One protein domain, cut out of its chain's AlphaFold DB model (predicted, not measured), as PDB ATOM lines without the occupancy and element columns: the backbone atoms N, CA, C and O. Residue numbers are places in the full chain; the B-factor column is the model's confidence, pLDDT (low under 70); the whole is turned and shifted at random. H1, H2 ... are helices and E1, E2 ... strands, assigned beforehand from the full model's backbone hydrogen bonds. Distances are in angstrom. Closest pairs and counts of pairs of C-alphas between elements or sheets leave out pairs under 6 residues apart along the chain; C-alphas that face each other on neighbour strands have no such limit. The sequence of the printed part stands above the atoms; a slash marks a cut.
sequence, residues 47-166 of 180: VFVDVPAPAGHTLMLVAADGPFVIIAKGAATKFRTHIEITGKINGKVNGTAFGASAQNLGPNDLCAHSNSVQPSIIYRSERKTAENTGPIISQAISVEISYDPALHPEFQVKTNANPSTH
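AT A GLANCE: This is residues 47 to 166 of the 180 residues of an uncharacterized protein of Robiginitomaculum sp (UniProt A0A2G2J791). Two antiparallel sheets lie face to face as a sandwich, a strongly twisted one of five strands, E1 E2 E7 E4 E5, and a smaller one of three, E6 E3 E8, with their strands running nearly along each other. The short helices H1 and H2 sit at the margins, and a long loop, residues 85 to 108, lies at one end. The printed part has 120 residues, in the order E1 E2 E3 E4 E5 E6 H1 E7 E8 H2; the class is mostly strand, with under half of the residues in named elements. It is compact, with a radius of gyration of the C-alphas of 13.8 A and spans of 38 by 32 by 21 A.

HOW THE PARTS SIT: The larger sheet runs E1, residues 47 to 51, E2, 57 to 64, E7, 141 to 146, E4, 78 to 84, and E5, 109 to 113. E1 and E2 form a hairpin, with N 49 and O 61 within hydrogen-bond range at 3.1 A. E2 and E7 are antiparallel, with N 60 and O 143 at 2.8 A. E7 and E4 have N 82 and O 144 at 2.8 A. E4 and E5 form a hairpin, with N 79 and O 112 at 2.8 A. The other sheet runs E6, residues 120 to 125, E3, 68 to 73, and E8, 154 to 159, with N 70 and O 123 at 2.9 A and N 71 and O 156 at 2.8 A. The strands of the two sheets stand at 19 degrees. The closest C-alphas of E5 and E6 are Ala 112 and Ile 122, 5.4 A apart; those of E1 and E8 are Phe 48 and Val 157, 6.7 A apart. H1, residues 136 to 139, only grazes the five-stranded sheet, and H2, residues 163 to 166, only grazes the other. Both helices are too short for an O i to N i+4 pair; in each the one O i to N i+3 pair is within range.

IN THESE COORDINATES: E1 begins at C-alpha 47, (187.583, 151.684, 160.891), and is 13.2 A long. E2 is 21.5 A, E7 16.4 A, E4 19.5 A and E5 13.7 A. E6 is 14.6 A, E3 16.5 A and E8 17.0 A. H1 is 5.2 A; H2 is 5.8 A and ends at C-alpha 166, (179.274, 166.139, 169.488).

THE WHOLE: The two C-alphas farthest apart, Thr 133 and Ala 150, are 39.9 A apart. The printed part has no cut. The link E4 to E5, 24 residues, is long, and in it residues 92 to 93 pair with 96 to 97, antiparallel. The mean pLDDT of the printed part is 85.2; residues 85 to 95 are under 70.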
ATOM      1  N   VAL A  47     188.090 152.967 161.367       83.81
ATOM      2  CA  VAL A  47     187.583 151.684 160.891       83.81
ATOM      3  C   VAL A  47     187.720 150.676 162.013       83.81
ATOM      4  O   VAL A  47     188.699 150.698 162.763       83.81
ATOM      5  N   PHE A  48     186.727 149.806 162.126       84.25
ATOM      6  CA  PHE A  48     186.770 148.709 163.068       84.25
ATOM      7  C   PHE A  48     186.209 147.441 162.445       84.25
ATOM      8  O   PHE A  48     185.424 147.499 161.496       84.25
ATOM      9  N   VAL A  49     186.652 146.305 162.968       83.38
ATOM     10  CA  VAL A  49     186.111 144.991 162.630       83.38
ATOM     11  C   VAL A  49     185.880 144.207 163.908       83.38
ATOM     12  O   VAL A  49     186.745 144.192 164.787       83.38
ATOM     13  N   ASP A  50     184.724 143.561 163.988       82.31
ATOM     14  CA  ASP A  50     184.397 142.664 165.087       82.31
ATOM     15  C   ASP A  50     185.182 141.358 164.942       82.31
ATOM     16  O   ASP A  50     185.287 140.773 163.858       82.31
ATOM     17  N   VAL A  51     185.738 140.898 166.054       81.69
ATOM     18  CA  VAL A  51     186.433 139.622 166.180       81.69
ATOM     19  C   VAL A  51     185.567 138.708 167.051       81.69
ATOM     20  O   VAL A  51     184.992 139.182 168.034       81.69
ATOM     21  N   PRO A  52     185.447 137.405 166.727       79.94
ATOM     22  CA  PRO A  52     184.692 136.471 167.556       79.94
ATOM     23  C   PRO A  52     185.141 136.513 169.023       79.94
ATOM     24  O   PRO A  52     186.324 136.348 169.319       79.94
ATOM     25  N   ALA A  53     184.183 136.710 169.926       82.50
ATOM     26  CA  ALA A  53     184.382 136.808 171.369       82.50
ATOM     27  C   ALA A  53     183.283 136.011 172.107       82.50
ATOM     28  O   ALA A  53     182.209 135.785 171.537       82.50
ATOM     29  N   PRO A  54     183.534 135.539 173.343       84.62
ATOM     30  CA  PRO A  54     182.509 134.886 174.158       84.62
ATOM     31  C   PRO A  54     181.382 135.862 174.539       84.62
ATOM     32  O   PRO A  54     181.546 137.078 174.492       84.62
ATOM     33  N   ALA A  55     180.228 135.325 174.947       87.25
ATOM     34  CA  ALA A  55     179.103 136.145 175.398       87.25
ATOM     35  C   ALA A  55     179.500 137.059 176.572       87.25
ATOM     36  O   ALA A  55     180.236 136.640 177.463       87.25
ATOM     37  N   GLY A  56     178.997 138.297 176.570       89.38
ATOM     38  CA  GLY A  56     179.379 139.326 177.548       89.38
ATOM     39  C   GLY A  56     180.684 140.048 177.207       89.38
ATOM     40  O   GLY A  56     181.106 140.921 177.959       89.38
ATOM     41  N   HIS A  57     181.311 139.712 176.074       89.06
ATOM     42  CA  HIS A  57     182.496 140.381 175.561       89.06
ATOM     43  C   HIS A  57     182.302 140.750 174.089       89.06
ATOM     44  O   HIS A  57     181.695 140.019 173.307       89.06
ATOM     45  N   THR A  58     182.869 141.883 173.698       89.38
ATOM     46  CA  THR A  58     183.047 142.264 172.299       89.38
ATOM     47  C   THR A  58     184.507 142.606 172.093       89.38
ATOM     48  O   THR A  58     185.052 143.440 172.808       89.38
ATOM     49  N   LEU A  59     185.130 141.969 171.106       88.75
ATOM     50  CA  LEU A  59     186.498 142.253 170.705       88.75
ATOM     51  C   LEU A  59     186.473 142.955 169.348       88.75
ATOM     52  O   LEU A  59     185.890 142.445 168.396       88.75
ATOM     53  N   MET A  60     187.114 144.114 169.254       88.94
ATOM     54  CA  MET A  60     187.215 144.893 168.024       88.94
ATOM     55  C   MET A  60     188.670 145.208 167.718       88.94
ATOM     56  O   MET A  60     189.425 145.621 168.596       88.94
ATOM     57  N   LEU A  61     189.053 145.103 166.446       89.00
ATOM     58  CA  LEU A  61     190.264 145.762 165.966       89.00
ATOM     59  C   LEU A  61     189.908 147.162 165.506       89.00
ATOM     60  O   LEU A  61     189.066 147.310 164.627       89.00
ATOM     61  N   VAL A  62     190.567 148.173 166.060       90.06
ATOM     62  CA  VAL A  62     190.284 149.579 165.764       90.06
ATOM     63  C   VAL A  62     191.512 150.240 165.162       90.06
ATOM     64  O   VAL A  62     192.577 150.245 165.772       90.06
ATOM     65  N   ALA A  63     191.355 150.845 163.988       90.31
ATOM     66  CA  ALA A  63     192.355 151.723 163.396       90.31
ATOM     67  C   ALA A  63     191.737 153.100 163.143       90.31
ATOM     68  O   ALA A  63     190.735 153.223 162.437       90.31
ATOM     69  N   ALA A  64     192.341 154.137 163.715       89.88
ATOM     70  CA  ALA A  64     191.921 155.518 163.535       89.88
ATOM     71  C   ALA A  64     193.130 156.405 163.245       89.88
ATOM     72  O   ALA A  64     194.170 156.298 163.893       89.88
ATOM     73  N   ASP A  65     192.988 157.311 162.287       86.81
ATOM     74  CA  ASP A  65     194.016 158.279 161.884       86.81
ATOM     75  C   ASP A  65     193.963 159.605 162.675       86.81
ATOM     76  O   ASP A  65     194.818 160.476 162.491       86.81
ATOM     77  N   GLY A  66     193.010 159.734 163.605       87.44
ATOM     78  CA  GLY A  66     192.813 160.881 164.489       87.44
ATOM     79  C   GLY A  66     192.148 160.501 165.820       87.44
ATOM     80  O   GLY A  66     191.885 159.319 166.057       87.44
ATOM     81  N   PRO A  67     191.861 161.493 166.685       90.31
ATOM     82  CA  PRO A  67     191.086 161.294 167.910       90.31
ATOM     83  C   PRO A  67     189.739 160.624 167.615       90.31
ATOM     84  O   PRO A  67     189.064 160.983 166.643       90.31
ATOM     85  N   PHE A  68     189.328 159.678 168.455       91.94
ATOM     86  CA  PHE A  68     188.139 158.858 168.217       91.94
ATOM     87  C   PHE A  68     187.398 158.507 169.507       91.94
ATOM     88  O   PHE A  68     187.909 158.668 170.614       91.94
ATOM     89  N   VAL A  69     186.178 158.010 169.344       93.25
ATOM     90  CA  VAL A  69     185.289 157.552 170.408       93.25
ATOM     91  C   VAL A  69     184.714 156.186 170.085       93.25
ATOM     92  O   VAL A  69     184.505 155.847 168.917       93.25
ATOM     93  N   ILE A  70     184.407 155.443 171.143       93.81
ATOM     94  CA  ILE A  70     183.595 154.233 171.085       93.81
ATOM     95  C   ILE A  70     182.245 154.555 171.707       93.81
ATOM     96  O   ILE A  70     182.155 155.080 172.820       93.81
ATOM     97  N   ILE A  71     181.200 154.262 170.947       94.31
ATOM     98  CA  ILE A  71     179.812 154.537 171.281       94.31
ATOM     99  C   ILE A  71     179.137 153.200 171.546       94.31
ATOM    100  O   ILE A  71     179.195 152.320 170.691       94.31
ATOM    101  N   ALA A  72     178.478 153.073 172.692       94.38
ATOM    102  CA  ALA A  72     177.610 151.948 173.006       94.38
ATOM    103  C   ALA A  72     176.143 152.362 172.869       94.38
ATOM    104  O   ALA A  72     175.774 153.491 173.203       94.38
ATOM    105  N   LYS A  73     175.297 151.449 172.394       94.06
ATOM    106  CA  LYS A  73     173.846 151.629 172.261       94.06
ATOM    107  C   LYS A  73     173.126 150.338 172.646       94.06
ATOM    108  O   LYS A  73     173.651 149.251 172.449       94.06
ATOM    109  N   GLY A  74     171.901 150.460 173.153       90.75
ATOM    110  CA  GLY A  74     171.007 149.318 173.361       90.75
ATOM    111  C   GLY A  74     171.116 148.659 174.734       90.75
ATOM    112  O   GLY A  74     170.304 147.792 175.027       90.75
ATOM    113  N   ALA A  75     172.028 149.106 175.604       89.44
ATOM    114  CA  ALA A  75     172.154 148.576 176.960       89.44
ATOM    115  C   ALA A  75     172.408 149.676 177.999       89.44
ATOM    116  O   ALA A  75     173.269 150.540 177.818       89.44
ATOM    117  N   ALA A  76     171.674 149.600 179.110       91.38
ATOM    118  CA  ALA A  76     171.910 150.387 180.314       91.38
ATOM    119  C   ALA A  76     172.671 149.512 181.324       91.38
ATOM    120  O   ALA A  76     172.068 148.773 182.097       91.38
ATOM    121  N   THR A  77     174.001 149.522 181.246       91.62
ATOM    122  CA  THR A  77     174.879 148.663 182.050       91.62
ATOM    123  C   THR A  77     176.235 149.319 182.300       91.62
ATOM    124  O   THR A  77     176.541 150.396 181.782       91.62
ATOM    125  N   LYS A  78     177.064 148.675 183.122       91.38
ATOM    126  CA  LYS A  78     178.504 148.928 183.176       91.38
ATOM    127  C   LYS A  78     179.185 148.292 181.959       91.38
ATOM    128  O   LYS A  78     178.910 147.144 181.615       91.38
ATOM    129  N   PHE A  79     180.081 149.050 181.346       90.75
ATOM    130  CA  PHE A  79     180.978 148.634 180.281       90.75
ATOM    131  C   PHE A  79     182.409 148.766 180.785       90.75
ATOM    132  O   PHE A  79     182.818 149.848 181.212       90.75
ATOM    133  N   ARG A  80     183.187 147.691 180.700       90.50
ATOM    134  CA  ARG A  80     184.625 147.725 180.971       90.50
ATOM    135  C   ARG A  80     185.364 147.620 179.648       90.50
ATOM    136  O   ARG A  80     185.280 146.600 178.983       90.50
ATOM    137  N   THR A  81     186.030 148.696 179.256       84.81
ATOM    138  CA  THR A  81     186.827 148.774 178.033       84.81
ATOM    139  C   THR A  81     188.283 148.506 178.385       84.81
ATOM    140  O   THR A  81     188.888 149.288 179.117       84.81
ATOM    141  N   HIS A  82     188.829 147.420 177.852       86.88
ATOM    142  CA  HIS A  82     190.244 147.095 177.886       86.88
ATOM    143  C   HIS A  82     190.860 147.349 176.506       86.88
ATOM    144  O   HIS A  82     190.340 146.911 175.481       86.88
ATOM    145  N   ILE A  83     191.969 148.074 176.462       82.69
ATOM    146  CA  ILE A  83     192.698 148.428 175.251       82.69
ATOM    147  C   ILE A  83     194.054 147.765 175.309       82.69
ATOM    148  O   ILE A  83     194.904 148.097 176.136       82.69
ATOM    149  N   GLU A  84     194.276 146.879 174.352       80.75
ATOM    150  CA  GLU A  84     195.541 146.201 174.188       80.75
ATOM    151  C   GLU A  84     196.230 146.703 172.915       80.75
ATOM    152  O   GLU A  84     195.726 146.587 171.792       80.75
ATOM    153  N   ILE A  85     197.420 147.281 173.093       66.75
ATOM    154  CA  ILE A  85     198.297 147.666 171.986       66.75
ATOM    155  C   ILE A  85     199.271 146.519 171.754       66.75
ATOM    156  O   ILE A  85     200.313 146.406 172.405       66.75
ATOM    157  N   THR A  86     198.965 145.665 170.792       60.78
ATOM    158  CA  THR A  86     199.841 144.567 170.367       60.78
ATOM    159  C   THR A  86     200.956 145.080 169.456       60.78
ATOM    160  O   THR A  86     201.086 144.723 168.295       60.78
ATOM    161  N   GLY A  87     201.805 145.934 170.025       46.06
ATOM    162  CA  GLY A  87     203.154 146.220 169.535       46.06
ATOM    163  C   GLY A  87     204.245 145.548 170.382       46.06
ATOM    164  O   GLY A  87     205.399 145.494 169.967       46.06
ATOM    165  N   LYS A  88     203.901 145.011 171.567       44.75
ATOM    166  CA  LYS A  88     204.842 144.303 172.463       44.75
ATOM    167  C   LYS A  88     204.568 142.807 172.633       44.75
ATOM    168  O   LYS A  88     205.450 142.091 173.094       44.75
ATOM    169  N   ILE A  89     203.387 142.327 172.252       43.22
ATOM    170  CA  ILE A  89     203.018 140.910 172.330       43.22
ATOM    171  C   ILE A  89     202.282 140.568 171.034       43.22
ATOM    172  O   ILE A  89     201.543 141.391 170.504       43.22
ATOM    173  N   ASN A  90     202.566 139.394 170.477       49.28
ATOM    174  CA  ASN A  90     202.152 138.937 169.151       49.28
ATOM    175  C   ASN A  90     200.627 138.749 169.029       49.28
ATOM    176  O   ASN A  90     200.145 137.618 168.951       49.28
ATOM    177  N   GLY A  91     199.875 139.846 168.978       56.81
ATOM    178  CA  GLY A  91     198.456 139.834 168.662       56.81
ATOM    179  C   GLY A  91     198.249 139.298 167.258       56.81
ATOM    180  O   GLY A  91     198.635 139.939 166.280       56.81
ATOM    181  N   LYS A  92     197.659 138.109 167.153       64.62
ATOM    182  CA  LYS A  92     197.198 137.553 165.884       64.62
ATOM    183  C   LYS A  92     195.682 137.499 165.902       64.62
ATOM    184  O   LYS A  92     195.114 136.846 166.768       64.62
ATOM    185  N   VAL A  93     195.038 138.098 164.905       66.88
ATOM    186  CA  VAL A  93     193.625 137.832 164.607       66.88
ATOM    187  C   VAL A  93     193.578 136.895 163.413       66.88
ATOM    188  O   VAL A  93     194.145 137.196 162.363       66.88
ATOM    189  N   ASN A  94     192.972 135.716 163.588       67.62
ATOM    190  CA  ASN A  94     192.919 134.661 162.567       67.62
ATOM    191  C   ASN A  94     194.298 134.345 161.946       67.62
ATOM    192  O   ASN A  94     194.435 134.179 160.737       67.62
ATOM    193  N   GLY A  95     195.352 134.327 162.770       69.81
ATOM    194  CA  GLY A  95     196.729 134.069 162.329       69.81
ATOM    195  C   GLY A  95     197.482 135.274 161.747       69.81
ATOM    196  O   GLY A  95     198.696 135.179 161.566       69.81
ATOM    197  N   THR A  96     196.815 136.411 161.522       75.38
ATOM    198  CA  THR A  96     197.418 137.633 160.966       75.38
ATOM    199  C   THR A  96     197.862 138.575 162.078       75.38
ATOM    200  O   THR A  96     197.061 138.931 162.940       75.38
ATOM    201  N   ALA A  97     199.131 138.984 162.060       81.00
ATOM    202  CA  ALA A  97     199.669 139.935 163.029       81.00
ATOM    203  C   ALA A  97     199.105 141.348 162.805       81.00
ATOM    204  O   ALA A  97     198.968 141.791 161.662       81.00
ATOM    205  N   PHE A  98     198.825 142.064 163.890       83.69
ATOM    206  CA  PHE A  98     198.379 143.459 163.869       83.69
ATOM    207  C   PHE A  98     199.164 144.294 164.890       83.69
ATOM    208  O   PHE A  98     199.946 143.743 165.659       83.69
ATOM    209  N   GLY A  99     199.011 145.621 164.857       84.31
ATOM    210  CA  GLY A  99     199.534 146.512 165.907       84.31
ATOM    211  C   GLY A  99     201.032 146.840 165.868       84.31
ATOM    212  O   GLY A  99     201.506 147.619 166.694       84.31
ATOM    213  N   ALA A 100     201.787 146.351 164.876       84.75
ATOM    214  CA  ALA A 100     203.233 146.605 164.740       84.75
ATOM    215  C   ALA A 100     203.628 148.094 164.589       84.75
ATOM    216  O   ALA A 100     204.799 148.453 164.679       84.75
ATOM    217  N   SER A 101     202.668 148.965 164.300       84.81
ATOM    218  CA  SER A 101     202.820 150.414 164.150       84.81
ATOM    219  C   SER A 101     201.807 151.183 165.002       84.81
ATOM    220  O   SER A 101     201.577 152.361 164.733       84.81
ATOM    221  N   ALA A 102     201.170 150.531 165.978       86.56
ATOM    222  CA  ALA A 102     200.202 151.150 166.874       86.56
ATOM    223  C   ALA A 102     200.893 151.815 168.077       86.56
ATOM    224  O   ALA A 102     201.924 151.342 168.545       86.56
ATOM    225  N   GLN A 103     200.315 152.906 168.586       87.25
ATOM    226  CA  GLN A 103     200.802 153.610 169.778       87.25
ATOM    227  C   GLN A 103     199.893 153.393 170.981       87.25
ATOM    228  O   GLN A 103     198.705 153.110 170.841       87.25
ATOM    229  N   ASN A 104     200.440 153.644 172.172       84.00
ATOM    230  CA  ASN A 104     199.641 153.706 173.386       84.00
ATOM    231  C   ASN A 104     198.746 154.962 173.422       84.00
ATOM    232  O   ASN A 104     199.217 156.088 173.230       84.00
ATOM    233  N   LEU A 105     197.454 154.744 173.676       85.38
ATOM    234  CA  LEU A 105     196.409 155.764 173.717       85.38
ATOM    235  C   LEU A 105     196.157 156.353 175.112       85.38
ATOM    236  O   LEU A 105     195.405 157.320 175.209       85.38
ATOM    237  N   GLY A 106     196.775 155.813 176.166       82.00
ATOM    238  CA  GLY A 106     196.577 156.245 177.548       82.00
ATOM    239  C   GLY A 106     196.322 155.061 178.489       82.00
ATOM    240  O   GLY A 106     196.971 154.027 178.346       82.00
ATOM    241  N   PRO A 107     195.419 155.198 179.477       81.19
ATOM    242  CA  PRO A 107     195.001 154.077 180.311       81.19
ATOM    243  C   PRO A 107     194.427 152.942 179.455       81.19
ATOM    244  O   PRO A 107     193.556 153.176 178.616       81.19
ATOM    245  N   ASN A 108     194.919 151.725 179.689       82.44
ATOM    246  CA  ASN A 108     194.460 150.531 178.981       82.44
ATOM    247  C   ASN A 108     193.127 150.015 179.527       82.44
ATOM    248  O   ASN A 108     192.431 149.317 178.815       82.44
ATOM    249  N   ASP A 109     192.752 150.360 180.754       85.38
ATOM    250  CA  ASP A 109     191.501 149.927 181.369       85.38
ATOM    251  C   ASP A 109     190.656 151.132 181.747       85.38
ATOM    252  O   ASP A 109     191.102 152.025 182.473       85.38
ATOM    253  N   LEU A 110     189.417 151.149 181.266       89.75
ATOM    254  CA  LEU A 110     188.445 152.182 181.585       89.75
ATOM    255  C   LEU A 110     187.076 151.551 181.821       89.75
ATOM    256  O   LEU A 110     186.629 150.705 181.053       89.75
ATOM    257  N   CYS A 111     186.395 151.974 182.882       91.38
ATOM    258  CA  CYS A 111     185.031 151.545 183.163       91.38
ATOM    259  C   CYS A 111     184.079 152.724 182.991       91.38
ATOM    260  O   CYS A 111     184.294 153.779 183.590       91.38
ATOM    261  N   ALA A 112     183.021 152.521 182.211       92.25
ATOM    262  CA  ALA A 112     181.960 153.486 181.964       92.25
ATOM    263  C   ALA A 112     180.594 152.876 182.301       92.25
ATOM    264  O   ALA A 112     180.329 151.716 181.998       92.25
ATOM    265  N   HIS A 113     179.703 153.649 182.910       92.69
ATOM    266  CA  HIS A 113     178.365 153.204 183.281       92.69
ATOM    267  C   HIS A 113     177.306 153.964 182.485       92.69
ATOM    268  O   HIS A 113     177.154 155.174 182.641       92.69
ATOM    269  N   SER A 114     176.566 153.262 181.626       91.69
ATOM    270  CA  SER A 114     175.423 153.842 180.921       91.69
ATOM    271  C   SER A 114     174.136 153.588 181.693       91.69
ATOM    272  O   SER A 114     173.752 152.442 181.914       91.69
ATOM    273  N   ASN A 115     173.410 154.659 182.007       88.31
ATOM    274  CA  ASN A 115     172.090 154.591 182.645       88.31
ATOM    275  C   ASN A 115     170.937 154.558 181.625       88.31
ATOM    276  O   ASN A 115     169.773 154.683 181.998       88.31
ATOM    277  N   SER A 116     171.243 154.467 180.328       89.25
ATOM    278  CA  SER A 116     170.265 154.559 179.243       89.25
ATOM    279  C   SER A 116     170.611 153.607 178.104       89.25
ATOM    280  O   SER A 116     171.773 153.296 177.861       89.25
ATOM    281  N   VAL A 117     169.589 153.180 177.363       91.00
ATOM    282  CA  VAL A 117     169.738 152.417 176.112       91.00
ATOM    283  C   VAL A 117     170.062 153.313 174.908       91.00
ATOM    284  O   VAL A 117     170.332 152.816 173.812       91.00
ATOM    285  N   GLN A 118     170.019 154.637 175.088       93.00
ATOM    286  CA  GLN A 118     170.408 155.599 174.060       93.00
ATOM    287  C   GLN A 118     171.923 155.549 173.793       93.00
ATOM    288  O   GLN A 118     172.686 155.162 174.680       93.00
ATOM    289  N   PRO A 119     172.377 155.950 172.590       94.06
ATOM    290  CA  PRO A 119     173.797 155.968 172.272       94.06
ATOM    291  C   PRO A 119     174.579 156.859 173.245       94.06
ATOM    292  O   PRO A 119     174.230 158.024 173.440       94.06
ATOM    293  N   SER A 120     175.647 156.324 173.828       93.62
ATOM    294  CA  SER A 120     176.530 157.050 174.742       93.62
ATOM    295  C   SER A 120     177.992 156.724 174.462       93.62
ATOM    296  O   SER A 120     178.327 155.638 173.988       93.62
ATOM    297  N   ILE A 121     178.873 157.689 174.711       93.88
ATOM    298  CA  ILE A 121     180.317 157.513 174.546       93.88
ATOM    299  C   ILE A 121     180.850 156.795 175.784       93.88
ATOM    300  O   ILE A 121     180.779 157.346 176.880       93.88
ATOM    301  N   ILE A 122     181.395 155.594 175.598       93.06
ATOM    302  CA  ILE A 122     181.967 154.763 176.674       93.06
ATOM    303  C   ILE A 122     183.496 154.811 176.712       93.06
ATOM    304  O   ILE A 122     184.106 154.454 177.713       93.06
ATOM    305  N   TYR A 123     184.121 155.280 175.631       92.19
ATOM    306  CA  TYR A 123     185.557 155.509 175.561       92.19
ATOM    307  C   TYR A 123     185.864 156.670 174.619       92.19
ATOM    308  O   TYR A 123     185.225 156.827 173.574       92.19
ATOM    309  N   ARG A 124     186.874 157.465 174.974       91.88
ATOM    310  CA  ARG A 124     187.389 158.564 174.160       91.88
ATOM    311  C   ARG A 124     188.909 158.512 174.145       91.88
ATOM    312  O   ARG A 124     189.536 158.501 175.198       91.88
ATOM    313  N   SER A 125     189.479 158.567 172.948       90.44
ATOM    314  CA  SER A 125     190.899 158.817 172.746       90.44
ATOM    315  C   SER A 125     191.123 160.204 172.160       90.44
ATOM    316  O   SER A 125     190.436 160.638 171.230       90.44
ATOM    317  N   GLU A 126     192.136 160.888 172.680       90.69
ATOM    318  CA  GLU A 126     192.659 162.140 172.123       90.69
ATOM    319  C   GLU A 126     193.742 161.893 171.064       90.69
ATOM    320  O   GLU A 126     194.258 162.832 170.461       90.69
ATOM    321  N   ARG A 127     194.103 160.627 170.822       88.81
ATOM    322  CA  ARG A 127     195.190 160.230 169.926       88.81
ATOM    323  C   ARG A 127     194.664 159.306 168.829       88.81
ATOM    324  O   ARG A 127     193.680 158.593 168.998       88.81
ATOM    325  N   LYS A 128     195.355 159.318 167.691       90.00
ATOM    326  CA  LYS A 128     195.186 158.316 166.630       90.00
ATOM    327  C   LYS A 128     195.786 156.974 167.053       90.00
ATOM    328  O   LYS A 128     196.682 156.958 167.893       90.00
ATOM    329  N   THR A 129     195.392 155.867 166.438       89.19
ATOM    330  CA  THR A 129     195.932 154.538 166.784       89.19
ATOM    331  C   THR A 129     197.353 154.323 166.264       89.19
ATOM    332  O   THR A 129     198.141 153.643 166.909       89.19
ATOM    333  N   ALA A 130     197.724 154.949 165.143       86.25
ATOM    334  CA  ALA A 130     199.036 154.790 164.514       86.25
ATOM    335  C   ALA A 130     200.156 155.602 165.200       86.25
ATOM    336  O   ALA A 130     200.088 156.833 165.234       86.25
ATOM    337  N   GLU A 131     201.234 154.944 165.630       84.06
ATOM    338  CA  GLU A 131     202.525 155.586 165.936       84.06
ATOM    339  C   GLU A 131     203.276 155.945 164.649       84.06
ATOM    340  O   GLU A 131     203.765 157.062 164.481       84.06
ATOM    341  N   ASN A 132     203.321 154.991 163.714       80.12
ATOM    342  CA  ASN A 132     204.062 155.078 162.459       80.12
ATOM    343  C   ASN A 132     203.142 154.856 161.249       80.12
ATOM    344  O   ASN A 132     202.111 154.182 161.329       80.12
ATOM    345  N   THR A 133     203.523 155.413 160.098       80.31
ATOM    346  CA  THR A 133     202.831 155.147 158.830       80.31
ATOM    347  C   THR A 133     203.008 153.683 158.432       80.31
ATOM    348  O   THR A 133     204.094 153.125 158.572       80.31
ATOM    349  N   GLY A 134     201.948 153.066 157.918       81.06
ATOM    350  CA  GLY A 134     201.940 151.665 157.521       81.06
ATOM    351  C   GLY A 134     200.549 151.216 157.068       81.06
ATOM    352  O   GLY A 134     199.633 152.039 156.982       81.06
ATOM    353  N   PRO A 135     200.379 149.923 156.760       83.62
ATOM    354  CA  PRO A 135     199.070 149.339 156.492       83.62
ATOM    355  C   PRO A 135     198.102 149.531 157.671       83.62
ATOM    356  O   PRO A 135     198.512 149.472 158.826       83.62
ATOM    357  N   ILE A 136     196.801 149.665 157.396       84.44
ATOM    358  CA  ILE A 136     195.758 149.871 158.426       84.44
ATOM    359  C   ILE A 136     195.844 148.821 159.546       84.44
ATOM    360  O   ILE A 136     195.768 149.158 160.724       84.44
ATOM    361  N   ILE A 137     196.073 147.554 159.193       84.88
ATOM    362  CA  ILE A 137     196.184 146.460 160.166       84.88
ATOM    363  C   ILE A 137     197.409 146.593 161.086       84.88
ATOM    364  O   ILE A 137     197.340 146.219 162.254       84.88
ATOM    365  N   SER A 138     198.521 147.175 160.618       84.88
ATOM    366  CA  SER A 138     199.681 147.416 161.487       84.88
ATOM    367  C   SER A 138     199.431 148.571 162.456       84.88
ATOM    368  O   SER A 138     200.065 148.635 163.500       84.88
ATOM    369  N   GLN A 139     198.494 149.460 162.141       87.19
ATOM    370  CA  GLN A 139     198.106 150.606 162.962       87.19
ATOM    371  C   GLN A 139     196.936 150.309 163.907       87.19
ATOM    372  O   GLN A 139     196.529 151.195 164.659       87.19
ATOM    373  N   ALA A 140     196.362 149.108 163.831       87.81
ATOM    374  CA  ALA A 140     195.201 148.731 164.616       87.81
ATOM    375  C   ALA A 140     195.578 148.407 166.066       87.81
ATOM    376  O   ALA A 140     196.624 147.818 166.331       87.81
ATOM    377  N   ILE A 141     194.688 148.750 166.988       88.50
ATOM    378  CA  ILE A 141     194.708 148.304 168.382       88.50
ATOM    379  C   ILE A 141     193.586 147.295 168.613       88.50
ATOM    380  O   ILE A 141     192.596 147.292 167.880       88.50
ATOM    381  N   SER A 142     193.734 146.465 169.638       88.75
ATOM    382  CA  SER A 142     192.660 145.603 170.114       88.75
ATOM    383  C   SER A 142     191.873 146.338 171.189       88.75
ATOM    384  O   SER A 142     192.458 146.920 172.103       88.75
ATOM    385  N   VAL A 143     190.553 146.323 171.074       90.25
ATOM    386  CA  VAL A 143     189.650 146.838 172.095       90.25
ATOM    387  C   VAL A 143     188.708 145.724 172.501       90.25
ATOM    388  O   VAL A 143     187.893 145.271 171.702       90.25
ATOM    389  N   GLU A 144     188.811 145.309 173.751       91.31
ATOM    390  CA  GLU A 144     187.876 144.400 174.384       91.31
ATOM    391  C   GLU A 144     186.896 145.201 175.241       91.31
ATOM    392  O   GLU A 144     187.282 146.093 175.991       91.31
ATOM    393  N   ILE A 145     185.609 144.897 175.125       92.25
ATOM    394  CA  ILE A 145     184.556 145.519 175.921       92.25
ATOM    395  C   ILE A 145     183.779 144.419 176.621       92.25
ATOM    396  O   ILE A 145     183.119 143.623 175.957       92.25
ATOM    397  N   SER A 146     183.827 144.399 177.949       93.00
ATOM    398  CA  SER A 146     183.023 143.503 178.781       93.00
ATOM    399  C   SER A 146     181.738 144.194 179.240       93.00
ATOM    400  O   SER A 146     181.752 145.375 179.603       93.00
ATOM    401  N   TYR A 147     180.626 143.462 179.231       93.31
ATOM    402  CA  TYR A 147     179.284 143.932 179.585       93.31
ATOM    403  C   TYR A 147     178.391 142.766 180.048       93.31
ATOM    404  O   TYR A 147     178.782 141.602 179.979       93.31
ATOM    405  N   ASP A 148     177.175 143.067 180.516       92.12
ATOM    406  CA  ASP A 148     176.198 142.037 180.892       92.12
ATOM    407  C   ASP A 148     175.766 141.215 179.655       92.12
ATOM    408  O   ASP A 148     175.159 141.778 178.733       92.12
ATOM    409  N   PRO A 149     176.031 139.893 179.616       92.06
ATOM    410  CA  PRO A 149     175.754 139.050 178.456       92.06
ATOM    411  C   PRO A 149     174.278 139.017 178.036       92.06
ATOM    412  O   PRO A 149     174.006 138.663 176.892       92.06
ATOM    413  N   ALA A 150     173.333 139.388 178.907       92.06
ATOM    414  CA  ALA A 150     171.907 139.397 178.584       92.06
ATOM    415  C   ALA A 150     171.466 140.588 177.708       92.06
ATOM    416  O   ALA A 150     170.370 140.556 177.149       92.06
ATOM    417  N   LEU A 151     172.276 141.651 177.598       87.50
ATOM    418  CA  LEU A 151     171.833 142.946 177.057       87.50
ATOM    419  C   LEU A 151     172.236 143.231 175.600       87.50
ATOM    420  O   LEU A 151     171.770 144.223 175.047       87.50
ATOM    421  N   HIS A 152     173.079 142.397 174.983       89.25
ATOM    422  CA  HIS A 152     173.495 142.478 173.567       89.25
ATOM    423  C   HIS A 152     173.646 143.911 172.979       89.25
ATOM    424  O   HIS A 152     172.974 144.252 172.002       89.25
ATOM    425  N   PRO A 153     174.504 144.768 173.561       92.62
ATOM    426  CA  PRO A 153     174.744 146.129 173.085       92.62
ATOM    427  C   PRO A 153     175.369 146.178 171.683       92.62
ATOM    428  O   PRO A 153     176.158 145.320 171.296       92.62
ATOM    429  N   GLU A 154     175.074 147.254 170.954       92.56
ATOM    430  CA  GLU A 154     175.733 147.606 169.695       92.56
ATOM    431  C   GLU A 154     176.871 148.600 169.954       92.56
ATOM    432  O   GLU A 154     176.686 149.588 170.676       92.56
ATOM    433  N   PHE A 155     178.016 148.391 169.302       93.25
ATOM    434  CA  PHE A 155     179.171 149.281 169.396       93.25
ATOM    435  C   PHE A 155     179.485 149.947 168.057       93.25
ATOM    436  O   PHE A 155     179.339 149.360 166.987       93.25
ATOM    437  N   GLN A 156     179.917 151.205 168.112       93.06
ATOM    438  CA  GLN A 156     180.392 151.943 166.946       93.06
ATOM    439  C   GLN A 156     181.653 152.715 167.291       93.06
ATOM    440  O   GLN A 156     181.721 153.369 168.331       93.06
ATOM    441  N   VAL A 157     182.608 152.730 166.367       91.94
ATOM    442  CA  VAL A 157     183.782 153.598 166.458       91.94
ATOM    443  C   VAL A 157     183.633 154.765 165.490       91.94
ATOM    444  O   VAL A 157     183.349 154.573 164.308       91.94
ATOM    445  N   LYS A 158     183.822 155.991 165.984       91.62
ATOM    446  CA  LYS A 158     183.777 157.216 165.171       91.62
ATOM    447  C   LYS A 158     184.917 158.150 165.540       91.62
ATOM    448  O   LYS A 158     185.351 158.176 166.684       91.62
ATOM    449  N   THR A 159     185.380 158.953 164.590       90.31
ATOM    450  CA  THR A 159     186.336 160.029 164.882       90.31
ATOM    451  C   THR A 159     185.642 161.181 165.605       90.31
ATOM    452  O   THR A 159     184.453 161.423 165.395       90.31
ATOM    453  N   ASN A 160     186.378 161.929 166.430       85.75
ATOM    454  CA  ASN A 160     185.834 163.087 167.152       85.75
ATOM    455  C   ASN A 160     185.362 164.195 166.202       85.75
ATOM    456  O   ASN A 160     184.495 164.976 166.559       85.75
ATOM    457  N   ALA A 161     185.907 164.250 164.983       84.06
ATOM    458  CA  ALA A 161     185.465 165.186 163.954       84.06
ATOM    459  C   ALA A 161     184.083 164.838 163.369       84.06
ATOM    460  O   ALA A 161     183.505 165.640 162.637       84.06
ATOM    461  N   ASN A 162     183.544 163.644 163.650       84.19
ATOM    462  CA  ASN A 162     182.239 163.240 163.149       84.19
ATOM    463  C   ASN A 162     181.121 164.025 163.873       84.19
ATOM    464  O   ASN A 162     181.012 163.921 165.101       84.19
ATOM    465  N   PRO A 163     180.236 164.748 163.152       82.38
ATOM    466  CA  PRO A 163     179.199 165.583 163.764       82.38
ATOM    467  C   PRO A 163     178.264 164.823 164.706       82.38
ATOM    468  O   PRO A 163     177.806 165.379 165.701       82.38
ATOM    469  N   SER A 164     178.010 163.540 164.428       82.12
ATOM    470  CA  SER A 164     177.160 162.690 165.265       82.12
ATOM    471  C   SER A 164     177.757 162.390 166.639       82.12
ATOM    472  O   SER A 164     177.081 161.759 167.438       82.12
ATOM    473  N   THR A 165     179.009 162.767 166.910       82.81
ATOM    474  CA  THR A 165     179.667 162.526 168.206       82.81
ATOM    475  C   THR A 165     179.546 163.706 169.168       82.81
ATOM    476  O   THR A 165     179.610 163.503 170.375       82.81
ATOM    477  N   HIS A 166     179.328 164.926 168.663       84.19
ATOM    478  CA  HIS A 166     179.274 166.139 169.488       84.19
ATOM    479  C   HIS A 166     178.029 166.223 170.376       84.19
ATOM    480  O   HIS A 166     178.077 166.840 171.435       84.19
TER     481      HIS A 166